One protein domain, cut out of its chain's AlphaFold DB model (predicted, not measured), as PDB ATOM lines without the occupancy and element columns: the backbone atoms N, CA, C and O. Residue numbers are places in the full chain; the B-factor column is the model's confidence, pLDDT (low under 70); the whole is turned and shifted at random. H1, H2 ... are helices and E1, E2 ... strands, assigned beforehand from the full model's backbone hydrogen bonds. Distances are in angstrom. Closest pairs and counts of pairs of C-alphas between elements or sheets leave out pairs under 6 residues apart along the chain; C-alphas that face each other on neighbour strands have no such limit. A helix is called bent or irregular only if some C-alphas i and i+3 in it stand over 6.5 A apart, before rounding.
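Overview. This is residues 22 to 143 of the 144 residues of the protein "DEAD/DEAH box helicase" of Haloechinothrix alba (UniProt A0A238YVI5). One long helix, H4, runs through the middle of this domain; H3 packs on its first part and the short H2 on the stretch after it, while the longest helix, H5, passes close by it and sticks out at its far end with residues 137 to 141. H1 packs on H2, and the two short strands E1 and E2 run close to each other near the start of H3. The printed part has 122 residues with five named helices and two named strands, in the order E1, H1, H2, E2, H3, H4, H5, and the class is mostly helix. It is compact, with a radius of gyration of the C-alphas of 14.9 A, and spans 43 by 35 by 32 A.

Arrangement. Begin at E1, residues 22 to 24, which pairs with no named strand. Its C-alpha 24 is 4.3 A from C-alpha 57 of E2, residues 57 to 59, which also pairs with no named strand; these are their closest C-alphas. H1, residues 25 to 30, touches H2, residues 38 to 41, closest at the C-alphas of Asp 26 and Glu 39, 5.4 A apart. H3, residues 60 to 70, touches H4, residues 85 to 102, with residues 85 to 92 of H4 alone. The closest C-alphas, of Gln 62 and Ala 88, are 5.2 A apart, and the helices run the same way at a shallow tilt of 32 degrees. H2 and H4 only just touch, with 3 pairs of C-alphas within 8 A and with residues 91 to 95 of H4 alone; the closest are Cys 38 and Asp 95, 6.8 A apart. H5, residues 119 to 141, is close to H4 but not clearly touching: the C-alphas of Pro 90 and Ile 129 are 7.4 A apart. H3 and H5 are apart. In H1 and H3 every O i to N i+4 pair is within hydrogen-bond range, against 12 of 14 in H4 and 13 of 19 in H5; H2 is too short for such a pair.

Along the chain. Find C-alpha 22 at (1.312, 9.786, -47.223), where E1 begins. H3 is 15.5 A long. Look for C-alpha 85 at (11.880, 17.079, -47.914); from there H4 runs 27.2 A. H5 runs 31.4 A to C-alpha 141 at (-5.205, 45.658, -52.002), with a kink of 39 degrees near residue 132; it is irregular, but only just, with C-alphas 132 and 135 6.9 A apart.

Size, cuts and confidence. The two C-alphas farthest apart, of Gly 80 and Gly 143, are 44.2 A apart. The printed part has no cut. The links H2 to E2, H3 to H4 and H4 to H5 are long. Look for pLDDT under 70 at residues 120 to 123, 125 and 127 to 143.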
ATOM      1  N   GLY A  22       1.935   9.448 -48.492       90.19
ATOM      2  CA  GLY A  22       1.312   9.786 -47.223       90.19
ATOM      3  C   GLY A  22      -0.075  10.349 -47.500       90.19
ATOM      4  O   GLY A  22      -0.719   9.967 -48.476       90.19
ATOM      5  N   ASP A  23      -0.484  11.293 -46.665       94.88
ATOM      6  CA  ASP A  23      -1.818  11.877 -46.713       94.88
ATOM      7  C   ASP A  23      -1.813  13.276 -47.332       94.88
ATOM      8  O   ASP A  23      -0.777  13.928 -47.519       94.88
ATOM      9  N   THR A  24      -3.003  13.744 -47.671       95.38
ATOM     10  CA  THR A  24      -3.255  15.124 -48.071       95.38
ATOM     11  C   THR A  24      -3.213  16.058 -46.866       95.38
ATOM     12  O   THR A  24      -3.463  15.671 -45.724       95.38
ATOM     13  N   VAL A  25      -2.946  17.340 -47.114       95.06
ATOM     14  CA  VAL A  25      -3.076  18.372 -46.071       95.06
ATOM     15  C   VAL A  25      -4.484  18.399 -45.464       95.06
ATOM     16  O   VAL A  25      -4.602  18.614 -44.261       95.06
ATOM     17  N   ASP A  26      -5.522  18.145 -46.264       95.56
ATOM     18  CA  ASP A  26      -6.917  18.119 -45.811       95.56
ATOM     19  C   ASP A  26      -7.143  16.972 -44.804       95.56
ATOM     20  O   ASP A  26      -7.715  17.167 -43.733       95.56
ATOM     21  N   GLU A  27      -6.611  15.778 -45.071       97.25
ATOM     22  CA  GLU A  27      -6.643  14.658 -44.116       97.25
ATOM     23  C   GLU A  27      -5.886  14.992 -42.821       97.25
ATOM     24  O   GLU A  27      -6.419  14.813 -41.726       97.25
ATOM     25  N   LEU A  28      -4.692  15.584 -42.919       96.44
ATOM     26  CA  LEU A  28      -3.900  15.969 -41.743       96.44
ATOM     27  C   LEU A  28      -4.554  17.067 -40.891       96.44
ATOM     28  O   LEU A  28      -4.333  17.129 -39.677       96.44
ATOM     29  N   VAL A  29      -5.343  17.951 -41.499       96.75
ATOM     30  CA  VAL A  29      -6.142  18.938 -40.764       96.75
ATOM     31  C   VAL A  29      -7.341  18.281 -40.091       96.75
ATOM     32  O   VAL A  29      -7.592  18.556 -38.915       96.75
ATOM     33  N   ASN A  30      -8.035  17.371 -40.777       97.12
ATOM     34  CA  ASN A  30      -9.128  16.595 -40.186       97.12
ATOM     35  C   ASN A  30      -8.660  15.770 -38.973       97.12
ATOM     36  O   ASN A  30      -9.356  15.697 -37.957       97.12
ATOM     37  N   GLU A  31      -7.437  15.241 -39.023       96.75
ATOM     38  CA  GLU A  31      -6.769  14.563 -37.903       96.75
ATOM     39  C   GLU A  31      -6.235  15.515 -36.815       96.75
ATOM     40  O   GLU A  31      -5.739  15.069 -35.779       96.75
ATOM     41  N   ARG A  32      -6.349  16.835 -37.009       96.00
ATOM     42  CA  ARG A  32      -5.850  17.902 -36.117       96.00
ATOM     43  C   ARG A  32      -4.325  17.953 -35.965       96.00
ATOM     44  O   ARG A  32      -3.817  18.679 -35.099       96.00
ATOM     45  N   LEU A  33      -3.591  17.252 -36.829       95.75
ATOM     46  CA  LEU A  33      -2.132  17.325 -36.908       95.75
ATOM     47  C   LEU A  33      -1.680  18.688 -37.445       95.75
ATOM     48  O   LEU A  33      -0.696  19.251 -36.964       95.75
ATOM     49  N   LEU A  34      -2.451  19.274 -38.361       96.75
ATOM     50  CA  LEU A  34      -2.235  20.623 -38.879       96.75
ATOM     51  C   LEU A  34      -3.356  21.588 -38.470       96.75
ATOM     52  O   LEU A  34      -4.489  21.204 -38.187       96.75
ATOM     53  N   HIS A  35      -3.021  22.872 -38.436       96.75
ATOM     54  CA  HIS A  35      -3.952  23.968 -38.211       96.75
ATOM     55  C   HIS A  35      -4.992  24.072 -39.349       96.75
ATOM     56  O   HIS A  35      -4.590  23.996 -40.508       96.75
ATOM     57  N   PRO A  36      -6.283  24.375 -39.084       96.56
ATOM     58  CA  PRO A  36      -7.335  24.422 -40.113       96.56
ATOM     59  C   PRO A  36      -7.019  25.282 -41.345       96.56
ATOM     60  O   PRO A  36      -7.178  24.870 -42.485       96.56
ATOM     61  N   GLU A  37      -6.470  26.475 -41.123       94.62
ATOM     62  CA  GLU A  37      -6.056  27.387 -42.199       94.62
ATOM     63  C   GLU A  37      -4.990  26.791 -43.160       94.62
ATOM     64  O   GLU A  37      -4.804  27.309 -44.264       94.62
ATOM     65  N   CYS A  38      -4.297  25.704 -42.790       93.94
ATOM     66  CA  CYS A  38      -3.355  25.009 -43.671       93.94
ATOM     67  C   CYS A  38      -4.039  24.415 -44.908       93.94
ATOM     68  O   CYS A  38      -3.439  24.485 -45.981       93.94
ATOM     69  N   GLU A  39      -5.286  23.937 -44.803       92.31
ATOM     70  CA  GLU A  39      -6.063  23.442 -45.955       92.31
ATOM     71  C   GLU A  39      -6.195  24.515 -47.032       92.31
ATOM     72  O   GLU A  39      -6.161  24.231 -48.222       92.31
ATOM     73  N   ARG A  40      -6.328  25.784 -46.638       90.31
ATOM     74  CA  ARG A  40      -6.466  26.902 -47.578       90.31
ATOM     75  C   ARG A  40      -5.126  27.340 -48.170       90.31
ATOM     76  O   ARG A  40      -5.077  27.887 -49.269       90.31
ATOM     77  N   ILE A  41      -4.036  27.177 -47.421       90.50
ATOM     78  CA  ILE A  41      -2.702  27.653 -47.814       90.50
ATOM     79  C   ILE A  41      -2.015  26.652 -48.746       90.50
ATOM     80  O   ILE A  41      -1.427  27.058 -49.751       90.50
ATOM     81  N   PHE A  42      -2.083  25.361 -48.419       91.62
ATOM     82  CA  PHE A  42      -1.349  24.300 -49.105       91.62
ATOM     83  C   PHE A  42      -2.250  23.542 -50.081       91.62
ATOM     84  O   PHE A  42      -2.562  22.367 -49.900       91.62
ATOM     85  N   ARG A  43      -2.642  24.250 -51.143       89.38
ATOM     86  CA  ARG A  43      -3.411  23.724 -52.279       89.38
ATOM     87  C   ARG A  43      -2.534  23.563 -53.517       89.38
ATOM     88  O   ARG A  43      -1.589  24.330 -53.725       89.38
ATOM     89  N   ILE A  44      -2.888  22.606 -54.368       86.56
ATOM     90  CA  ILE A  44      -2.294  22.439 -55.696       86.56
ATOM     91  C   ILE A  44      -2.844  23.535 -56.613       86.56
ATOM     92  O   ILE A  44      -4.049  23.615 -56.836       86.56
ATOM     93  N   LYS A  45      -1.953  24.371 -57.156       83.56
ATOM     94  CA  LYS A  45      -2.301  25.483 -58.054       83.56
ATOM     95  C   LYS A  45      -1.808  25.201 -59.462       83.56
ATOM     96  O   LYS A  45      -0.637  24.873 -59.649       83.56
ATOM     97  N   ARG A  46      -2.677  25.383 -60.455       82.19
ATOM     98  CA  ARG A  46      -2.333  25.242 -61.881       82.19
ATOM     99  C   ARG A  46      -1.947  26.571 -62.531       82.19
ATOM    100  O   ARG A  46      -1.291  26.576 -63.568       82.19
ATOM    101  N   ALA A  47      -2.317  27.691 -61.912       80.88
ATOM    102  CA  ALA A  47      -1.954  29.040 -62.336       80.88
ATOM    103  C   ALA A  47      -1.780  29.976 -61.119       80.88
ATOM    104  O   ALA A  47      -2.318  29.692 -60.050       80.88
ATOM    105  N   PRO A  48      -1.084  31.122 -61.243       73.44
ATOM    106  CA  PRO A  48      -0.889  32.052 -60.122       73.44
ATOM    107  C   PRO A  48      -2.187  32.589 -59.493       73.44
ATOM    108  O   PRO A  48      -2.220  32.862 -58.294       73.44
ATOM    109  N   ALA A  49      -3.254  32.729 -60.284       79.12
ATOM    110  CA  ALA A  49      -4.572  33.172 -59.822       79.12
ATOM    111  C   ALA A  49      -5.506  32.013 -59.422       79.12
ATOM    112  O   ALA A  49      -6.624  32.262 -58.979       79.12
ATOM    113  N   ASP A  50      -5.067  30.762 -59.580       79.75
ATOM    114  CA  ASP A  50      -5.851  29.583 -59.219       79.75
ATOM    115  C   ASP A  50      -5.898  29.447 -57.685       79.75
ATOM    116  O   ASP A  50      -4.834  29.369 -57.050       79.75
ATOM    117  N   PRO A  51      -7.092  29.431 -57.061       76.12
ATOM    118  CA  PRO A  51      -7.210  29.170 -55.630       76.12
ATOM    119  C   PRO A  51      -6.746  27.752 -55.254       76.12
ATOM    120  O   PRO A  51      -6.334  27.545 -54.113       76.12
ATOM    121  N   GLY A  52      -6.742  26.819 -56.213       83.94
ATOM    122  CA  GLY A  52      -6.421  25.411 -56.030       83.94
ATOM    123  C   GLY A  52      -7.574  24.652 -55.377       83.94
ATOM    124  O   GLY A  52      -8.049  25.026 -54.308       83.94
ATOM    125  N   MET A  53      -8.045  23.586 -56.028       82.19
ATOM    126  CA  MET A  53      -9.177  22.793 -55.522       82.19
ATOM    127  C   MET A  53      -8.725  21.633 -54.630       82.19
ATOM    128  O   MET A  53      -9.382  21.306 -53.648       82.19
ATOM    129  N   GLU A  54      -7.573  21.042 -54.931       87.94
ATOM    130  CA  GLU A  54      -7.070  19.845 -54.256       87.94
ATOM    131  C   GLU A  54      -6.008  20.214 -53.214       87.94
ATOM    132  O   GLU A  54      -5.141  21.065 -53.458       87.94
ATOM    133  N   GLY A  55      -6.087  19.582 -52.040       88.88
ATOM    134  CA  GLY A  55      -5.059  19.670 -51.008       88.88
ATOM    135  C   GLY A  55      -3.743  19.065 -51.492       88.88
ATOM    136  O   GLY A  55      -3.709  18.148 -52.311       88.88
ATOM    137  N   LEU A  56      -2.625  19.594 -51.002       91.44
ATOM    138  CA  LEU A  56      -1.313  19.080 -51.369       91.44
ATOM    139  C   LEU A  56      -1.125  17.647 -50.844       91.44
ATOM    140  O   LEU A  56      -1.248  17.412 -49.642       91.44
ATOM    141  N   HIS A  57      -0.803  16.712 -51.739       92.62
ATOM    142  CA  HIS A  57      -0.460  15.335 -51.379       92.62
ATOM    143  C   HIS A  57       0.966  15.270 -50.839       92.62
ATOM    144  O   HIS A  57       1.909  15.713 -51.506       92.62
ATOM    145  N   LEU A  58       1.125  14.707 -49.644       92.81
ATOM    146  CA  LEU A  58       2.423  14.540 -49.012       92.81
ATOM    147  C   LEU A  58       2.928  13.106 -49.159       92.81
ATOM    148  O   LEU A  58       2.168  12.149 -49.282       92.81
ATOM    149  N   TYR A  59       4.246  12.947 -49.116       93.44
ATOM    150  CA  TYR A  59       4.871  11.639 -48.957       93.44
ATOM    151  C   TYR A  59       4.910  11.237 -47.482       93.44
ATOM    152  O   TYR A  59       4.974  12.094 -46.598       93.44
ATOM    153  N   ARG A  60       4.972   9.928 -47.208       93.44
ATOM    154  CA  ARG A  60       5.000   9.357 -45.851       93.44
ATOM    155  C   ARG A  60       6.012  10.051 -44.937       93.44
ATOM    156  O   ARG A  60       5.661  10.464 -43.843       93.44
ATOM    157  N   HIS A  61       7.235  10.274 -45.415       93.44
ATOM    158  CA  HIS A  61       8.291  10.922 -44.628       93.44
ATOM    159  C   HIS A  61       7.967  12.378 -44.235       93.44
ATOM    160  O   HIS A  61       8.483  12.888 -43.244       93.44
ATOM    161  N   GLN A  62       7.133  13.078 -45.012       94.75
ATOM    162  CA  GLN A  62       6.681  14.433 -44.686       94.75
ATOM    163  C   GLN A  62       5.583  14.385 -43.620       94.75
ATOM    164  O   GLN A  62       5.613  15.197 -42.698       94.75
ATOM    165  N   ARG A  63       4.663  13.414 -43.701       95.00
ATOM    166  CA  ARG A  63       3.685  13.150 -42.637       95.00
ATOM    167  C   ARG A  63       4.366  12.772 -41.323       95.00
ATOM    168  O   ARG A  63       4.077  13.381 -40.301       95.00
ATOM    169  N   GLU A  64       5.305  11.832 -41.354       95.12
ATOM    170  CA  GLU A  64       6.063  11.411 -40.168       95.12
ATOM    171  C   GLU A  64       6.813  12.598 -39.541       95.12
ATOM    172  O   GLU A  64       6.868  12.733 -38.317       95.12
ATOM    173  N   ALA A  65       7.341  13.514 -40.364       94.44
ATOM    174  CA  ALA A  65       7.934  14.755 -39.872       94.44
ATOM    175  C   ALA A  65       6.904  15.666 -39.182       94.44
ATOM    176  O   ALA A  65       7.244  16.313 -38.193       94.44
ATOM    177  N   ILE A  66       5.658  15.712 -39.668       95.19
ATOM    178  CA  ILE A  66       4.565  16.480 -39.053       95.19
ATOM    179  C   ILE A  66       4.170  15.900 -37.697       95.19
ATOM    180  O   ILE A  66       4.117  16.632 -36.705       95.19
ATOM    181  N   GLU A  67       3.976  14.588 -37.629       95.12
ATOM    182  CA  GLU A  67       3.696  13.879 -36.379       95.12
ATOM    183  C   GLU A  67       4.837  14.070 -35.375       95.12
ATOM    184  O   GLU A  67       4.605  14.455 -34.228       95.12
ATOM    185  N   THR A  68       6.085  13.910 -35.817       95.00
ATOM    186  CA  THR A  68       7.262  14.099 -34.959       95.00
ATOM    187  C   THR A  68       7.354  15.537 -34.452       95.00
ATOM    188  O   THR A  68       7.582  15.760 -33.264       95.00
ATOM    189  N   ALA A  69       7.132  16.533 -35.312       92.25
ATOM    190  CA  ALA A  69       7.177  17.939 -34.923       92.25
ATOM    191  C   ALA A  69       6.098  18.313 -33.893       92.25
ATOM    192  O   ALA A  69       6.332  19.199 -33.067       92.25
ATOM    193  N   SER A  70       4.948  17.625 -33.892       89.06
ATOM    194  CA  SER A  70       3.874  17.849 -32.913       89.06
ATOM    195  C   SER A  70       4.310  17.577 -31.465       89.06
ATOM    196  O   SER A  70       3.773  18.175 -30.533       89.06
ATOM    197  N   THR A  71       5.350  16.757 -31.269       91.44
ATOM    198  CA  THR A  71       5.944  16.475 -29.950       91.44
ATOM    199  C   THR A  71       6.724  17.660 -29.363       91.44
ATOM    200  O   THR A  71       7.111  17.639 -28.192       91.44
ATOM    201  N   GLY A  72       7.010  18.686 -30.173       89.25
ATOM    202  CA  GLY A  72       7.834  19.834 -29.788       89.25
ATOM    203  C   GLY A  72       9.328  19.526 -29.644       89.25
ATOM    204  O   GLY A  72      10.088  20.413 -29.255       89.25
ATOM    205  N   GLN A  73       9.760  18.301 -29.950       91.50
ATOM    206  CA  GLN A  73      11.165  17.907 -29.909       91.50
ATOM    207  C   GLN A  73      11.906  18.323 -31.184       91.50
ATOM    208  O   GLN A  73      11.326  18.484 -32.259       91.50
ATOM    209  N   SER A  74      13.224  18.477 -31.062       92.62
ATOM    210  CA  SER A  74      14.094  18.634 -32.230       92.62
ATOM    211  C   SER A  74      14.219  17.301 -32.966       92.62
ATOM    212  O   SER A  74      14.368  16.260 -32.332       92.62
ATOM    213  N   TYR A  75      14.182  17.331 -34.296       93.19
ATOM    214  CA  TYR A  75      14.256  16.131 -35.126       93.19
ATOM    215  C   TYR A  75      15.132  16.360 -36.361       93.19
ATOM    216  O   TYR A  75      15.391  17.497 -36.763       93.19
ATOM    217  N   VAL A  76      15.575  15.262 -36.975       93.31
ATOM    218  CA  VAL A  76      16.314  15.256 -38.242       93.31
ATOM    219  C   VAL A  76      15.504  14.459 -39.259       93.31
ATOM    220  O   VAL A  76      15.237  13.282 -39.044       93.31
ATOM    221  N   LEU A  77      15.121  15.086 -40.375       91.69
ATOM    222  CA  LEU A  77      14.452  14.401 -41.482       91.69
ATOM    223  C   LEU A  77      15.490  13.874 -42.479       91.69
ATOM    224  O   LEU A  77      16.069  14.644 -43.253       91.69
ATOM    225  N   THR A  78      15.716  12.561 -42.468       91.00
ATOM    226  CA  THR A  78      16.632  11.863 -43.378       91.00
ATOM    227  C   THR A  78      15.854  11.182 -44.506       91.00
ATOM    228  O   THR A  78      14.995  10.337 -44.286       91.00
ATOM    229  N   THR A  79      16.134  11.561 -45.752       87.69
ATOM    230  CA  THR A  79      15.464  11.012 -46.944       87.69
ATOM    231  C   THR A  79      16.425  11.007 -48.127       87.69
ATOM    232  O   THR A  79      17.368  11.801 -48.144       87.69
ATOM    233  N   GLY A  80      16.125  10.234 -49.174       81.62
ATOM    234  CA  GLY A  80      16.840  10.332 -50.450       81.62
ATOM    235  C   GLY A  80      16.810  11.743 -51.065       81.62
ATOM    236  O   GLY A  80      15.944  12.570 -50.761       81.62
ATOM    237  N   THR A  81      17.772  12.041 -51.937       81.44
ATOM    238  CA  THR A  81      17.781  13.283 -52.727       81.44
ATOM    239  C   THR A  81      16.540  13.347 -53.623       81.44
ATOM    240  O   THR A  81      16.084  12.329 -54.126       81.44
ATOM    241  N   GLY A  82      15.962  14.540 -53.803       78.75
ATOM    242  CA  GLY A  82      14.764  14.719 -54.637       78.75
ATOM    243  C   GLY A  82      13.438  14.282 -53.999       78.75
ATOM    244  O   GLY A  82      12.399  14.457 -54.617       78.75
ATOM    245  N   SER A  83      13.441  13.814 -52.748       80.50
ATOM    246  CA  SER A  83      12.244  13.353 -52.015       80.50
ATOM    247  C   SER A  83      11.157  14.386 -51.753       80.50
ATOM    248  O   SER A  83      10.072  14.040 -51.305       80.50
ATOM    249  N   GLY A  84      11.445  15.669 -51.964       79.69
ATOM    250  CA  GLY A  84      10.540  16.736 -51.558       79.69
ATOM    251  C   GLY A  84      10.621  17.093 -50.070       79.69
ATOM    252  O   GLY A  84       9.772  17.844 -49.598       79.69
ATOM    253  N   LYS A  85      11.655  16.666 -49.323       87.38
ATOM    254  CA  LYS A  85      11.880  17.079 -47.914       87.38
ATOM    255  C   LYS A  85      11.750  18.592 -47.661       87.38
ATOM    256  O   LYS A  85      11.342  19.009 -46.584       87.38
ATOM    257  N   SER A  86      12.079  19.419 -48.657       82.50
ATOM    258  CA  SER A  86      11.986  20.881 -48.574       82.50
ATOM    259  C   SER A  86      10.573  21.386 -48.297       82.50
ATOM    260  O   SER A  86      10.450  22.454 -47.718       82.50
ATOM    261  N   LEU A  87       9.532  20.644 -48.678       82.94
ATOM    262  CA  LEU A  87       8.137  21.028 -48.467       82.94
ATOM    263  C   LEU A  87       7.666  20.799 -47.019       82.94
ATOM    264  O   LEU A  87       6.812  21.539 -46.536       82.94
ATOM    265  N   ALA A  88       8.255  19.832 -46.303       86.88
ATOM    266  CA  ALA A  88       7.871  19.526 -44.924       86.88
ATOM    267  C   ALA A  88       8.121  20.716 -43.977       86.88
ATOM    268  O   ALA A  88       7.290  21.028 -43.125       86.88
ATOM    269  N   TYR A  89       9.237  21.436 -44.153       89.19
ATOM    270  CA  TYR A  89       9.609  22.530 -43.248       89.19
ATOM    271  C   TYR A  89       8.692  23.766 -43.347       89.19
ATOM    272  O   TYR A  89       8.257  24.248 -42.300       89.19
ATOM    273  N   PRO A  90       8.345  24.300 -44.540       90.56
ATOM    274  CA  PRO A  90       7.376  25.387 -44.662       90.56
ATOM    275  C   PRO A  90       6.009  25.064 -44.061       90.56
ATOM    276  O   PRO A  90       5.447  25.930 -43.392       90.56
ATOM    277  N   ILE A  91       5.499  23.839 -44.253       92.56
ATOM    278  CA  ILE A  91       4.217  23.403 -43.674       92.56
ATOM    279  C   ILE A  91       4.251  23.548 -42.153       92.56
ATOM    280  O   ILE A  91       3.387  24.204 -41.573       92.56
ATOM    281  N   LEU A  92       5.307  23.041 -41.520       93.19
ATOM    282  CA  LEU A  92       5.491  23.115 -40.072       93.19
ATOM    283  C   LEU A  92       5.675  24.536 -39.541       93.19
ATOM    284  O   LEU A  92       5.131  24.891 -38.496       93.19
ATOM    285  N   ILE A  93       6.426  25.373 -40.259       93.06
ATOM    286  CA  ILE A  93       6.609  26.779 -39.885       93.06
ATOM    287  C   ILE A  93       5.265  27.512 -39.929       93.06
ATOM    288  O   ILE A  93       4.932  28.242 -38.994       93.06
ATOM    289  N   VAL A  94       4.488  27.323 -41.000       93.62
ATOM    290  CA  VAL A  94       3.174  27.957 -41.160       93.62
ATOM    291  C   VAL A  94       2.201  27.467 -40.090       93.62
ATOM    292  O   VAL A  94       1.584  28.305 -39.436       93.62
ATOM    293  N   ASP A  95       2.124  26.156 -39.847       94.56
ATOM    294  CA  ASP A  95       1.313  25.569 -38.775       94.56
ATOM    295  C   ASP A  95       1.625  26.215 -37.413       94.56
ATOM    296  O   ASP A  95       0.738  26.751 -36.741       94.56
ATOM    297  N   ARG A  96       2.912  26.284 -37.050       92.31
ATOM    298  CA  ARG A  96       3.362  26.869 -35.781       92.31
ATOM    299  C   ARG A  96       2.995  28.346 -35.648       92.31
ATOM    300  O   ARG A  96       2.648  28.797 -34.550       92.31
ATOM    301  N   VAL A  97       3.095  29.106 -36.741       92.50
ATOM    302  CA  VAL A  97       2.737  30.532 -36.785       92.50
ATOM    303  C   VAL A  97       1.238  30.730 -36.604       92.50
ATOM    304  O   VAL A  97       0.841  31.613 -35.843       92.50
ATOM    305  N   LEU A  98       0.418  29.915 -37.267       93.38
ATOM    306  CA  LEU A  98      -1.038  29.974 -37.163       93.38
ATOM    307  C   LEU A  98      -1.499  29.641 -35.742       93.38
ATOM    308  O   LEU A  98      -2.171  30.456 -35.114       93.38
ATOM    309  N   ARG A  99      -1.009  28.538 -35.165       92.19
ATOM    310  CA  ARG A  99      -1.312  28.166 -33.771       92.19
ATOM    311  C   ARG A  99      -0.907  29.256 -32.772       92.19
ATOM    312  O   ARG A  99      -1.637  29.537 -31.828       92.19
ATOM    313  N   GLY A 100       0.242  29.905 -32.985       91.38
ATOM    314  CA  GLY A 100       0.697  31.014 -32.138       91.38
ATOM    315  C   GLY A 100      -0.121  32.304 -32.292       91.38
ATOM    316  O   GLY A 100      -0.173  33.105 -31.357       91.38
ATOM    317  N   ARG A 101      -0.748  32.522 -33.456       89.88
ATOM    318  CA  ARG A 101      -1.700  33.620 -33.685       89.88
ATOM    319  C   ARG A 101      -2.981  33.395 -32.898       89.88
ATOM    320  O   ARG A 101      -3.393  34.305 -32.183       89.88
ATOM    321  N   ASP A 102      -3.549  32.203 -32.995       90.44
ATOM    322  CA  ASP A 102      -4.839  31.880 -32.385       90.44
ATOM    323  C   ASP A 102      -4.759  31.832 -30.855       90.44
ATOM    324  O   ASP A 102      -5.689  32.242 -30.168       90.44
ATOM    325  N   SER A 103      -3.606  31.452 -30.297       88.44
ATOM    326  CA  SER A 103      -3.379  31.454 -28.846       88.44
ATOM    327  C   SER A 103      -3.121  32.849 -28.242       88.44
ATOM    328  O   SER A 103      -2.681  32.940 -27.097       88.44
ATOM    329  N   GLY A 104      -3.270  33.939 -29.008       79.00
ATOM    330  CA  GLY A 104      -2.993  35.314 -28.555       79.00
ATOM    331  C   GLY A 104      -1.509  35.623 -28.289       79.00
ATOM    332  O   GLY A 104      -1.162  36.713 -27.837       79.00
ATOM    333  N   GLY A 105      -0.610  34.679 -28.587       71.62
ATOM    334  CA  GLY A 105       0.832  34.776 -28.340       71.62
ATOM    335  C   GLY A 105       1.630  35.383 -29.498       71.62
ATOM    336  O   GLY A 105       2.858  35.496 -29.416       71.62
ATOM    337  N   ALA A 106       0.971  35.766 -30.595       74.31
ATOM    338  CA  ALA A 106       1.631  36.302 -31.779       74.31
ATOM    339  C   ALA A 106       2.189  37.710 -31.542       74.31
ATOM    340  O   ALA A 106       1.604  38.726 -31.905       74.31
ATOM    341  N   ARG A 107       3.402  37.770 -30.992       75.38
ATOM    342  CA  ARG A 107       4.213  38.993 -30.969       75.38
ATOM    343  C   ARG A 107       4.736  39.310 -32.370       75.38
ATOM    344  O   ARG A 107       5.036  38.393 -33.136       75.38
ATOM    345  N   LYS A 108       4.904  40.587 -32.709       81.00
ATOM    346  CA  LYS A 108       5.658  40.978 -33.914       81.00
ATOM    347  C   LYS A 108       7.104  40.473 -33.789       81.00
ATOM    348  O   LYS A 108       7.680  40.556 -32.710       81.00
ATOM    349  N   GLY A 109       7.666  39.924 -34.865       87.50
ATOM    350  CA  GLY A 109       9.044  39.419 -34.884       87.50
ATOM    351  C   GLY A 109       9.242  38.191 -35.772       87.50
ATOM    352  O   GLY A 109       8.281  37.643 -36.317       87.50
ATOM    353  N   ILE A 110      10.501  37.768 -35.897       89.56
ATOM    354  CA  ILE A 110      10.920  36.594 -36.676       89.56
ATOM    355  C   ILE A 110      10.308  35.322 -36.066       89.56
ATOM    356  O   ILE A 110      10.291  35.159 -34.847       89.56
ATOM    357  N   LYS A 111       9.775  34.437 -36.921       89.81
ATOM    358  CA  LYS A 111       9.107  33.182 -36.517       89.81
ATOM    359  C   LYS A 111       9.908  31.926 -36.829       89.81
ATOM    360  O   LYS A 111       9.771  30.936 -36.123       89.81
ATOM    361  N   ALA A 112      10.729  31.983 -37.868       91.25
ATOM    362  CA  ALA A 112      11.619  30.910 -38.266       91.25
ATOM    363  C   ALA A 112      12.833  31.498 -38.987       91.25
ATOM    364  O   ALA A 112      12.707  32.484 -39.718       91.25
ATOM    365  N   THR A 113      13.982  30.854 -38.804       90.81
ATOM    366  CA  THR A 113      15.210  31.113 -39.555       90.81
ATOM    367  C   THR A 113      15.540  29.846 -40.325       90.81
ATOM    368  O   THR A 113      15.667  28.782 -39.727       90.81
ATOM    369  N   VAL A 114      15.662  29.955 -41.646       89.06
ATOM    370  CA  VAL A 114      15.987  28.822 -42.519       89.06
ATOM    371  C   VAL A 114      17.358  29.068 -43.128       89.06
ATOM    372  O   VAL A 114      17.578  30.104 -43.754       89.06
ATOM    373  N   VAL A 115      18.277  28.125 -42.935       88.31
ATOM    374  CA  VAL A 115      19.661  28.231 -43.405       88.31
ATOM    375  C   VAL A 115      19.880  27.227 -44.527       88.31
ATOM    376  O   VAL A 115      19.578  26.046 -44.383       88.31
ATOM    377  N   TYR A 116      20.419  27.707 -45.647       83.44
ATOM    378  CA  TYR A 116      20.826  26.876 -46.775       83.44
ATOM    379  C   TYR A 116      22.329  27.036 -47.010       83.44
ATOM    380  O   TYR A 116      22.835  28.152 -46.894       83.44
ATOM    381  N   PRO A 117      23.039  25.966 -47.401       78.19
ATOM    382  CA  PRO A 117      24.484  26.017 -47.622       78.19
ATOM    383  C   PRO A 117      24.884  26.833 -48.863       78.19
ATOM    384  O   PRO A 117      26.053  27.159 -49.026       78.19
ATOM    385  N   MET A 118      23.938  27.155 -49.757       79.19
ATOM    386  CA  MET A 118      24.209  27.858 -51.014       79.19
ATOM    387  C   MET A 118      23.140  28.907 -51.334       79.19
ATOM    388  O   MET A 118      21.939  28.629 -51.260       79.19
ATOM    389  N   ASN A 119      23.574  30.078 -51.814       76.12
ATOM    390  CA  ASN A 119      22.693  31.181 -52.224       76.12
ATOM    391  C   ASN A 119      21.696  30.779 -53.321       76.12
ATOM    392  O   ASN A 119      20.544  31.204 -53.294       76.12
ATOM    393  N   ALA A 120      22.104  29.937 -54.275       57.88
ATOM    394  CA  ALA A 120      21.222  29.455 -55.340       57.88
ATOM    395  C   ALA A 120      20.035  28.649 -54.782       57.88
ATOM    396  O   ALA A 120      18.891  28.849 -55.198       57.88
ATOM    397  N   LEU A 121      20.294  27.803 -53.781       64.31
ATOM    398  CA  LEU A 121      19.259  27.031 -53.104       64.31
ATOM    399  C   LEU A 121      18.373  27.939 -52.245       64.31
ATOM    400  O   LEU A 121      17.151  27.837 -52.329       64.31
ATOM    401  N   ALA A 122      18.963  28.887 -51.511       63.91
ATOM    402  CA  ALA A 122      18.211  29.882 -50.745       63.91
ATOM    403  C   ALA A 122      17.265  30.704 -51.637       63.91
ATOM    404  O   ALA A 122      16.097  30.887 -51.305       63.91
ATOM    405  N   ASN A 123      17.738  31.143 -52.805       62.59
ATOM    406  CA  ASN A 123      16.940  31.904 -53.765       62.59
ATOM    407  C   ASN A 123      15.809  31.076 -54.379       62.59
ATOM    408  O   ASN A 123      14.708  31.600 -54.557       62.59
ATOM    409  N   SER A 124      16.055  29.796 -54.676       70.44
ATOM    410  CA  SER A 124      15.005  28.891 -55.149       70.44
ATOM    411  C   SER A 124      13.913  28.723 -54.095       70.44
ATOM    412  O   SER A 124      12.737  28.943 -54.366       70.44
ATOM    413  N   GLN A 125      14.311  28.457 -52.852       67.31
ATOM    414  CA  GLN A 125      13.389  28.240 -51.737       67.31
ATOM    415  C   GLN A 125      12.623  29.514 -51.362       67.31
ATOM    416  O   GLN A 125      11.426  29.460 -51.086       67.31
ATOM    417  N   ARG A 126      13.270  30.684 -51.440       71.19
ATOM    418  CA  ARG A 126      12.608  31.979 -51.246       71.19
ATOM    419  C   ARG A 126      11.477  32.192 -52.250       71.19
ATOM    420  O   ARG A 126      10.432  32.679 -51.838       71.19
ATOM    421  N   ARG A 127      11.657  31.839 -53.531       69.12
ATOM    422  CA  ARG A 127      10.572  31.934 -54.528       69.12
ATOM    423  C   ARG A 127       9.387  31.056 -54.132       69.12
ATOM    424  O   ARG A 127       8.298  31.588 -53.979       69.12
ATOM    425  N   HIS A 128       9.622  29.783 -53.806       68.50
ATOM    426  CA  HIS A 128       8.556  28.869 -53.376       68.50
ATOM    427  C   HIS A 128       7.764  29.382 -52.156       68.50
ATOM    428  O   HIS A 128       6.539  29.287 -52.129       68.50
ATOM    429  N   ILE A 129       8.443  29.967 -51.161       67.06
ATOM    430  CA  ILE A 129       7.787  30.522 -49.963       67.06
ATOM    431  C   ILE A 129       7.041  31.828 -50.279       67.06
ATOM    432  O   ILE A 129       5.937  32.045 -49.780       67.06
ATOM    433  N   VAL A 130       7.630  32.716 -51.087       61.50
ATOM    434  CA  VAL A 130       7.005  33.994 -51.461       61.50
ATOM    435  C   VAL A 130       5.778  33.765 -52.336       61.50
ATOM    436  O   VAL A 130       4.758  34.400 -52.084       61.50
ATOM    437  N   ASP A 131       5.830  32.829 -53.280       59.34
ATOM    438  CA  ASP A 131       4.692  32.485 -54.136       59.34
ATOM    439  C   ASP A 131       3.529  31.911 -53.310       59.34
ATOM    440  O   ASP A 131       2.373  32.247 -53.555       59.34
ATOM    441  N   ALA A 132       3.820  31.141 -52.253       56.94
ATOM    442  CA  ALA A 132       2.808  30.687 -51.296       56.94
ATOM    443  C   ALA A 132       2.220  31.832 -50.437       56.94
ATOM    444  O   ALA A 132       1.069  31.760 -50.004       56.94
ATOM    445  N   GLY A 133       2.993  32.895 -50.178       51.34
ATOM    446  CA  GLY A 133       2.586  34.040 -49.351       51.34
ATOM    447  C   GLY A 133       1.926  35.204 -50.107       51.34
ATOM    448  O   GLY A 133       1.118  35.934 -49.523       51.34
ATOM    449  N   ALA A 134       2.243  35.398 -51.391       48.03
ATOM    450  CA  ALA A 134       1.859  36.573 -52.180       48.03
ATOM    451  C   ALA A 134       0.343  36.696 -52.422       48.03
ATOM    452  O   ALA A 134      -0.161  37.817 -52.536       48.03
ATOM    453  N   GLN A 135      -0.419  35.596 -52.388       45.72
ATOM    454  CA  GLN A 135      -1.879  35.662 -52.527       45.72
ATOM    455  C   GLN A 135      -2.596  36.378 -51.366       45.72
ATOM    456  O   GLN A 135      -3.704  36.858 -51.574       45.72
ATOM    457  N   ARG A 136      -1.997  36.552 -50.172       44.41
ATOM    458  CA  ARG A 136      -2.659  37.323 -49.092       44.41
ATOM    459  C   ARG A 136      -2.648  38.841 -49.310       44.41
ATOM    460  O   ARG A 136      -3.543  39.512 -48.808       44.41
ATOM    461  N   ARG A 137      -1.657  39.400 -50.022       40.12
ATOM    462  CA  ARG A 137      -1.571  40.862 -50.239       40.12
ATOM    463  C   ARG A 137      -2.462  41.347 -51.381       40.12
ATOM    464  O   ARG A 137      -2.991  42.446 -51.281       40.12
ATOM    465  N   ALA A 138      -2.677  40.534 -52.415       35.97
ATOM    466  CA  ALA A 138      -3.565  40.896 -53.520       35.97
ATOM    467  C   ALA A 138      -5.033  41.025 -53.061       35.97
ATOM    468  O   ALA A 138      -5.692  42.001 -53.401       35.97
ATOM    469  N   SER A 139      -5.516  40.131 -52.192       38.97
ATOM    470  CA  SER A 139      -6.883  40.200 -51.647       38.97
ATOM    471  C   SER A 139      -7.119  41.370 -50.678       38.97
ATOM    472  O   SER A 139      -8.262  41.748 -50.459       38.97
ATOM    473  N   GLN A 140      -6.062  41.952 -50.095       42.09
ATOM    474  CA  GLN A 140      -6.157  43.136 -49.224       42.09
ATOM    475  C   GLN A 140      -5.987  44.467 -49.972       42.09
ATOM    476  O   GLN A 140      -6.359  45.503 -49.433       42.09
ATOM    477  N   LEU A 141      -5.425  44.455 -51.187       37.72
ATOM    478  CA  LEU A 141      -5.205  45.658 -52.002       37.72
ATOM    479  C   LEU A 141      -6.278  45.867 -53.083       37.72
ATOM    480  O   LEU A 141      -6.452  46.995 -53.529       37.72
ATOM    481  N   TYR A 142      -7.010  44.817 -53.468       34.97
ATOM    482  CA  TYR A 142      -8.075  44.876 -54.482       34.97
ATOM    483  C   TYR A 142      -9.472  44.554 -53.923       34.97
ATOM    484  O   TYR A 142     -10.354  44.131 -54.662       34.97
ATOM    485  N   GLY A 143      -9.677  44.731 -52.615       34.25
ATOM    486  CA  GLY A 143     -10.994  44.620 -51.988       34.25
ATOM    487  C   GLY A 143     -11.770  45.938 -52.048       34.25
ATOM    488  O   GLY A 143     -11.619  46.759 -51.144       34.25
TER     489      GLY A 143